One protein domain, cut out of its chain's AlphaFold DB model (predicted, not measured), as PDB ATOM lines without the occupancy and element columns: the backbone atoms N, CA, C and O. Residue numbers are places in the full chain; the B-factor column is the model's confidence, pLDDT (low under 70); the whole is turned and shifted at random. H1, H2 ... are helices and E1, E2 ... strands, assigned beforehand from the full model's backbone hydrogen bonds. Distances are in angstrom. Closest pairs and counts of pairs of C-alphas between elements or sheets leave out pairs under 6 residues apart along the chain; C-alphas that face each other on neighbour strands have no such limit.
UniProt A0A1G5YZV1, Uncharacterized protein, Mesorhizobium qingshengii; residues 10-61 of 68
ATOM      1  N   SER A  10       3.360  44.234  33.783       92.38
ATOM      2  CA  SER A  10       2.686  45.349  34.455       92.38
ATOM      3  C   SER A  10       2.768  46.648  33.657       92.38
ATOM      4  O   SER A  10       1.759  47.330  33.500       92.38
ATOM      5  N   LEU A  11       3.946  46.968  33.110       93.44
ATOM      6  CA  LEU A  11       4.109  48.164  32.285       93.44
ATOM      7  C   LEU A  11       3.357  48.022  30.964       93.44
ATOM      8  O   LEU A  11       2.703  48.961  30.520       93.44
ATOM      9  N   SER A  12       3.437  46.844  30.343       93.69
ATOM     10  CA  SER A  12       2.722  46.586  29.094       93.69
ATOM     11  C   SER A  12       1.218  46.780  29.290       93.69
ATOM     12  O   SER A  12       0.596  47.496  28.513       93.69
ATOM     13  N   GLU A  13       0.650  46.224  30.364       92.12
ATOM     14  CA  GLU A  13      -0.762  46.404  30.722       92.12
ATOM     15  C   GLU A  13      -1.130  47.878  30.932       92.12
ATOM     16  O   GLU A  13      -2.128  48.354  30.392       92.12
ATOM     17  N   GLN A  14      -0.304  48.627  31.666       92.50
ATOM     18  CA  GLN A  14      -0.520  50.057  31.880       92.50
ATOM     19  C   GLN A  14      -0.556  50.825  30.553       92.50
ATOM     20  O   GLN A  14      -1.484  51.597  30.315       92.50
ATOM     21  N   ILE A  15       0.409  50.600  29.659       92.31
ATOM     22  CA  ILE A  15       0.466  51.282  28.357       92.31
ATOM     23  C   ILE A  15      -0.751  50.912  27.502       92.31
ATOM     24  O   ILE A  15      -1.408  51.801  26.964       92.31
ATOM     25  N   PHE A  16      -1.097  49.622  27.436       91.62
ATOM     26  CA  PHE A  16      -2.259  49.130  26.688       91.62
ATOM     27  C   PHE A  16      -3.595  49.671  27.192       91.62
ATOM     28  O   PHE A  16      -4.561  49.652  26.440       91.62
ATOM     29  N   THR A  17      -3.676  50.135  28.437       91.56
ATOM     30  CA  THR A  17      -4.926  50.635  29.023       91.56
ATOM     31  C   THR A  17      -4.985  52.157  29.126       91.56
ATOM     32  O   THR A  17      -6.082  52.708  29.190       91.56
ATOM     33  N   THR A  18      -3.843  52.856  29.121       92.44
ATOM     34  CA  THR A  18      -3.796  54.294  29.455       92.44
ATOM     35  C   THR A  18      -3.159  55.195  28.401       92.44
ATOM     36  O   THR A  18      -3.397  56.400  28.438       92.44
ATOM     37  N   VAL A  19      -2.378  54.661  27.456       92.62
ATOM     38  CA  VAL A  19      -1.575  55.483  26.537       92.62
ATOM     39  C   VAL A  19      -2.080  55.354  25.102       92.62
ATOM     40  O   VAL A  19      -2.090  54.262  24.539       92.62
ATOM     41  N   ALA A  20      -2.439  56.475  24.476       93.44
ATOM     42  CA  ALA A  20      -2.791  56.509  23.057       93.44
ATOM     43  C   ALA A  20      -1.563  56.276  22.156       93.44
ATOM     44  O   ALA A  20      -0.471  56.753  22.475       93.44
ATOM     45  N   PRO A  21      -1.704  55.557  21.025       92.94
ATOM     46  CA  PRO A  21      -2.930  54.937  20.503       92.94
ATOM     47  C   PRO A  21      -3.131  53.483  20.981       92.94
ATOM     48  O   PRO A  21      -3.910  52.735  20.392       92.94
ATOM     49  N   TYR A  22      -2.379  53.018  21.984       91.38
ATOM     50  CA  TYR A  22      -2.454  51.630  22.452       91.38
ATOM     51  C   TYR A  22      -3.758  51.337  23.193       91.38
ATOM     52  O   TYR A  22      -4.317  50.260  23.000       91.38
ATOM     53  N   ASN A  23      -4.256  52.299  23.970       92.31
ATOM     54  CA  ASN A  23      -5.536  52.218  24.677       92.31
ATOM     55  C   ASN A  23      -6.772  52.290  23.765       92.31
ATOM     56  O   ASN A  23      -7.856  51.902  24.191       92.31
ATOM     57  N   ASP A  24      -6.606  52.725  22.516       91.50
ATOM     58  CA  ASP A  24      -7.675  52.758  21.513       91.50
ATOM     59  C   ASP A  24      -7.778  51.446  20.719       91.50
ATOM     60  O   ASP A  24      -8.675  51.273  19.887       91.50
ATOM     61  N   ARG A  25      -6.852  50.500  20.936       88.19
ATOM     62  CA  ARG A  25      -6.881  49.214  20.237       88.19
ATOM     63  C   ARG A  25      -8.138  48.432  20.635       88.19
ATOM     64  O   ARG A  25      -8.408  48.269  21.825       88.19
ATOM     65  N   PRO A  26      -8.898  47.895  19.664       79.94
ATOM     66  CA  PRO A  26     -10.057  47.078  19.978       79.94
ATOM     67  C   PRO A  26      -9.599  45.756  20.603       79.94
ATOM     68  O   PRO A  26      -8.905  44.966  19.965       79.94
ATOM     69  N   GLY A  27     -10.013  45.516  21.846       71.69
ATOM     70  CA  GLY A  27      -9.703  44.300  22.597       71.69
ATOM     71  C   GLY A  27      -8.761  44.547  23.774       71.69
ATOM     72  O   GLY A  27      -7.868  45.388  23.724       71.69
ATOM     73  N   LYS A  28      -8.972  43.799  24.862       70.75
ATOM     74  CA  LYS A  28      -8.010  43.767  25.967       70.75
ATOM     75  C   LYS A  28      -6.773  43.005  25.520       70.75
ATOM     76  O   LYS A  28      -6.873  42.093  24.701       70.75
ATOM     77  N   ARG A  29      -5.631  43.351  26.107       77.44
ATOM     78  CA  ARG A  29      -4.415  42.560  25.979       77.44
ATOM     79  C   ARG A  29      -4.726  41.085  26.274       77.44
ATOM     80  O   ARG A  29      -5.241  40.761  27.341       77.44
ATOM     81  N   ASP A  30      -4.425  40.215  25.318       82.12
ATOM     82  CA  ASP A  30      -4.753  38.784  25.372       82.12
ATOM     83  C   ASP A  30      -3.543  37.903  25.723       82.12
ATOM     84  O   ASP A  30      -3.699  36.761  26.158       82.12
ATOM     85  N   THR A  31      -2.334  38.455  25.590       89.50
ATOM     86  CA  THR A  31      -1.075  37.728  25.751       89.50
ATOM     87  C   THR A  31      -0.162  38.420  26.762       89.50
ATOM     88  O   THR A  31       0.191  39.596  26.615       89.50
ATOM     89  N   SER A  32       0.242  37.672  27.790       92.88
ATOM     90  CA  SER A  32       1.254  38.049  28.776       92.88
ATOM     91  C   SER A  32       2.529  37.238  28.586       92.88
ATOM     92  O   SER A  32       2.508  36.196  27.934       92.88
ATOM     93  N   ASN A  33       3.641  37.650  29.195       93.56
ATOM     94  CA  ASN A  33       4.873  36.857  29.160       93.56
ATOM     95  C   ASN A  33       4.663  35.455  29.761       93.56
ATOM     96  O   ASN A  33       5.347  34.505  29.386       93.56
ATOM     97  N   ALA A  34       3.706  35.309  30.685       91.00
ATOM     98  CA  ALA A  34       3.334  34.020  31.259       91.00
ATOM     99  C   ALA A  34       2.497  33.140  30.309       91.00
ATOM    100  O   ALA A  34       2.571  31.914  30.414       91.00
ATOM    101  N   SER A  35       1.710  33.724  29.396       92.81
ATOM    102  CA  SER A  35       0.933  32.971  28.396       92.81
ATOM    103  C   SER A  35       1.635  32.836  27.038       92.81
ATOM    104  O   SER A  35       1.275  31.953  26.261       92.81
ATOM    105  N   ASP A  36       2.685  33.614  26.780       94.50
ATOM    106  CA  ASP A  36       3.510  33.530  25.575       94.50
ATOM    107  C   ASP A  36       4.512  32.356  25.651       94.50
ATOM    108  O   ASP A  36       5.315  32.221  26.581       94.50
ATOM    109  N   GLY A  37       4.460  31.453  24.667       93.88
ATOM    110  CA  GLY A  37       5.339  30.279  24.615       93.88
ATOM    111  C   GLY A  37       6.819  30.623  24.413       93.88
ATOM    112  O   GLY A  37       7.683  29.956  24.985       93.88
ATOM    113  N   ILE A  38       7.111  31.678  23.652       94.44
ATOM    114  CA  ILE A  38       8.470  32.131  23.353       94.44
ATOM    115  C   ILE A  38       9.058  32.838  24.574       94.44
ATOM    116  O   ILE A  38      10.188  32.538  24.950       94.44
ATOM    117  N   ALA A  39       8.295  33.708  25.240       93.69
ATOM    118  CA  ALA A  39       8.723  34.396  26.458       93.69
ATOM    119  C   ALA A  39       9.054  33.400  27.578       93.69
ATOM    120  O   ALA A  39      10.113  33.490  28.205       93.69
ATOM    121  N   ARG A  40       8.200  32.384  27.775       94.94
ATOM    122  CA  ARG A  40       8.461  31.309  28.744       94.94
ATOM    123  C   ARG A  40       9.724  30.516  28.418       94.94
ATOM    124  O   ARG A  40      10.496  30.224  29.328       94.94
ATOM    125  N   GLN A  41       9.947  30.179  27.147       94.69
ATOM    126  CA  GLN A  41      11.148  29.453  26.723       94.69
ATOM    127  C   GLN A  41      12.419  30.309  26.838       94.69
ATOM    128  O   GLN A  41      13.468  29.804  27.235       94.69
ATOM    129  N   ALA A  42      12.332  31.596  26.498       92.69
ATOM    130  CA  ALA A  42      13.437  32.547  26.570       92.69
ATOM    131  C   ALA A  42      13.834  32.869  28.022       92.69
ATOM    132  O   ALA A  42      14.995  33.184  28.302       92.69
ATOM    133  N   GLY A  43      12.876  32.766  28.946       91.81
ATOM    134  CA  GLY A  43      13.083  32.915  30.378       91.81
ATOM    135  C   GLY A  43      13.379  34.355  30.821       91.81
ATOM    136  O   GLY A  43      13.480  35.279  30.011       91.81
ATOM    137  N   PRO A  44      13.575  34.567  32.135       89.75
ATOM    138  CA  PRO A  44      13.624  35.903  32.734       89.75
ATOM    139  C   PRO A  44      14.805  36.764  32.263       89.75
ATOM    140  O   PRO A  44      14.745  37.985  32.341       89.75
ATOM    141  N   ARG A  45      15.881  36.155  31.746       91.88
ATOM    142  CA  ARG A  45      17.056  36.884  31.232       91.88
ATOM    143  C   ARG A  45      16.801  37.610  29.910       91.88
ATOM    144  O   ARG A  45      17.620  38.435  29.521       91.88
ATOM    145  N   SER A  46      15.695  37.300  29.240       93.81
ATOM    146  CA  SER A  46      15.278  37.958  27.997       93.81
ATOM    147  C   SER A  46      14.318  39.130  28.250       93.81
ATOM    148  O   SER A  46      13.867  39.778  27.308       93.81
ATOM    149  N   GLN A  47      13.994  39.414  29.518       95.38
ATOM    150  CA  GLN A  47      13.230  40.595  29.903       95.38
ATOM    151  C   GLN A  47      14.164  41.800  30.079       95.38
ATOM    152  O   GLN A  47      15.184  41.712  30.764       95.38
ATOM    153  N   ALA A  48      13.801  42.939  29.494       95.94
ATOM    154  CA  ALA A  48      14.577  44.167  29.618       95.94
ATOM    155  C   ALA A  48      14.441  44.807  31.004       95.94
ATOM    156  O   ALA A  48      13.358  44.845  31.594       95.94
ATOM    157  N   ALA A  49      15.538  45.399  31.476       94.75
ATOM    158  CA  ALA A  49      15.489  46.391  32.537       94.75
ATOM    159  C   ALA A  49      14.948  47.702  31.957       94.75
ATOM    160  O   ALA A  49      15.393  48.138  30.892       94.75
ATOM    161  N   LEU A  50      13.999  48.324  32.656       95.25
ATOM    162  CA  LEU A  50      13.337  49.539  32.197       95.25
ATOM    163  C   LEU A  50      13.557  50.703  33.151       95.25
ATOM    164  O   LEU A  50      13.545  50.538  34.370       95.25
ATOM    165  N   ARG A  51      13.700  51.889  32.564       95.19
ATOM    166  CA  ARG A  51      13.694  53.172  33.259       95.19
ATOM    167  C   ARG A  51      12.773  54.135  32.524       95.19
ATOM    168  O   ARG A  51      12.896  54.293  31.314       95.19
ATOM    169  N   GLU A  52      11.886  54.790  33.259       94.12
ATOM    170  CA  GLU A  52      11.105  55.914  32.746       94.12
ATOM    171  C   GLU A  52      11.991  57.166  32.651       94.12
ATOM    172  O   GLU A  52      12.759  57.473  33.567       94.12
ATOM    173  N   ALA A  53      11.929  57.849  31.516       93.94
ATOM    174  CA  ALA A  53      12.551  59.139  31.251       93.94
ATOM    175  C   ALA A  53      11.454  60.162  30.904       93.94
ATOM    176  O   ALA A  53      10.280  59.812  30.840       93.94
ATOM    177  N   ALA A  54      11.830  61.428  30.703       90.81
ATOM    178  CA  ALA A  54      10.873  62.532  30.579       90.81
ATOM    179  C   ALA A  54       9.791  62.325  29.497       90.81
ATOM    180  O   ALA A  54       8.650  62.732  29.691       90.81
ATOM    181  N   ASP A  55      10.139  61.696  28.379       92.31
ATOM    182  CA  ASP A  55       9.278  61.506  27.208       92.31
ATOM    183  C   ASP A  55       9.381  60.090  26.610       92.31
ATOM    184  O   ASP A  55       8.871  59.828  25.519       92.31
ATOM    185  N   ALA A  56      10.046  59.164  27.307       93.75
ATOM    186  CA  ALA A  56      10.334  57.833  26.784       93.75
ATOM    187  C   ALA A  56      10.586  56.794  27.884       93.75
ATOM    188  O   ALA A  56      11.011  57.113  28.991       93.75
ATOM    189  N   TYR A  57      10.438  55.515  27.530       95.31
ATOM    190  CA  TYR A  57      11.005  54.411  28.303       95.31
ATOM    191  C   TYR A  57      12.351  54.002  27.715       95.31
ATOM    192  O   TYR A  57      12.476  53.719  26.524       95.31
ATOM    193  N   GLN A  58      13.366  53.926  28.567       96.50
ATOM    194  CA  GLN A  58      14.671  53.398  28.208       96.50
ATOM    195  C   GLN A  58      14.735  51.923  28.577       96.50
ATOM    196  O   GLN A  58      14.574  51.560  29.743       96.50
ATOM    197  N   ALA A  59      14.990  51.085  27.574       96.50
ATOM    198  CA  ALA A  59      15.135  49.649  27.733       96.50
ATOM    199  C   ALA A  59      16.599  49.226  27.617       96.50
ATOM    200  O   ALA A  59      17.284  49.583  26.659       96.50
ATOM    201  N   LEU A  60      17.066  48.441  28.586       95.62
ATOM    202  CA  LEU A  60      18.410  47.877  28.616       95.62
ATOM    203  C   LEU A  60      18.332  46.352  28.683       95.62
ATOM    204  O   LEU A  60      17.674  45.785  29.555       95.62
ATOM    205  N   MET A  61      19.073  45.690  27.797       94.25
ATOM    206  CA  MET A  61      19.295  44.249  27.838       94.25
ATOM    207  C   MET A  61      20.762  43.958  27.531       94.25
ATOM    208  O   MET A  61      21.302  44.440  26.538       94.25
TER     209      MET A  61
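This is residues 10 to 61 of the 68 residues of an uncharacterized protein of Mesorhizobium qingshengii (UniProt A0A1G5YZV1). The printed part makes a loose, flat, open ring: H1 lies at one side, a long stretch with no named element, residues 19 to 36, sweeps round to the short helix H2, and the chain then runs to a two-stranded hairpin, E1 and E2, across the gap from H1. Residues 52 to 57, at the turn of this hairpin, stick out. The printed part has 52 residues, with two named helices and then two named strands in the order H1, H2, E1, E2; the sheet is E1 - E2, antiparallel. The class is mixed, helices and strands, with under half of the residues in named elements. The whole is loose, with a radius of gyration of the C-alphas of 12.7 A and spans of 30 by 28 by 12 A.

H1, residues 10 to 18, is apart from H2, residues 37 to 42. E1, residues 49 to 52, and E2, residues 57 to 60, form a hairpin, antiparallel at 157 degrees between their directions. C-alphas 50 and 59 face each other at 4.8 A. N 58 and O 51 are 2.8 A apart, and N 49 and O 60 are 2.9 A apart, both within hydrogen-bond range. H1 is apart from E1 and from E2, and H2 is apart from E2. In H1 and H2 every O i to N i+4 pair is within hydrogen-bond range.

H1 begins at C-alpha 10 (2.686, 45.349, 34.455) and is 12.1 A long. H2 measures 8.6 A from Gly 37 to Ala 42. E1 is 10.5 A long from Ala 49 to Glu 52. E2 is 9.9 A long from Tyr 57 and ends at C-alpha 60 (18.410, 47.877, 28.616).

The two C-alphas farthest apart are those of Gln 41 and Ala 54, at 33.3 A. The link from H1 to H2 is long, that from H2 to E1 short, and that from E1 to E2 tight. The printed part has no cut. Mean pLDDT of the printed part is 91.6, and no printed residue is under 70.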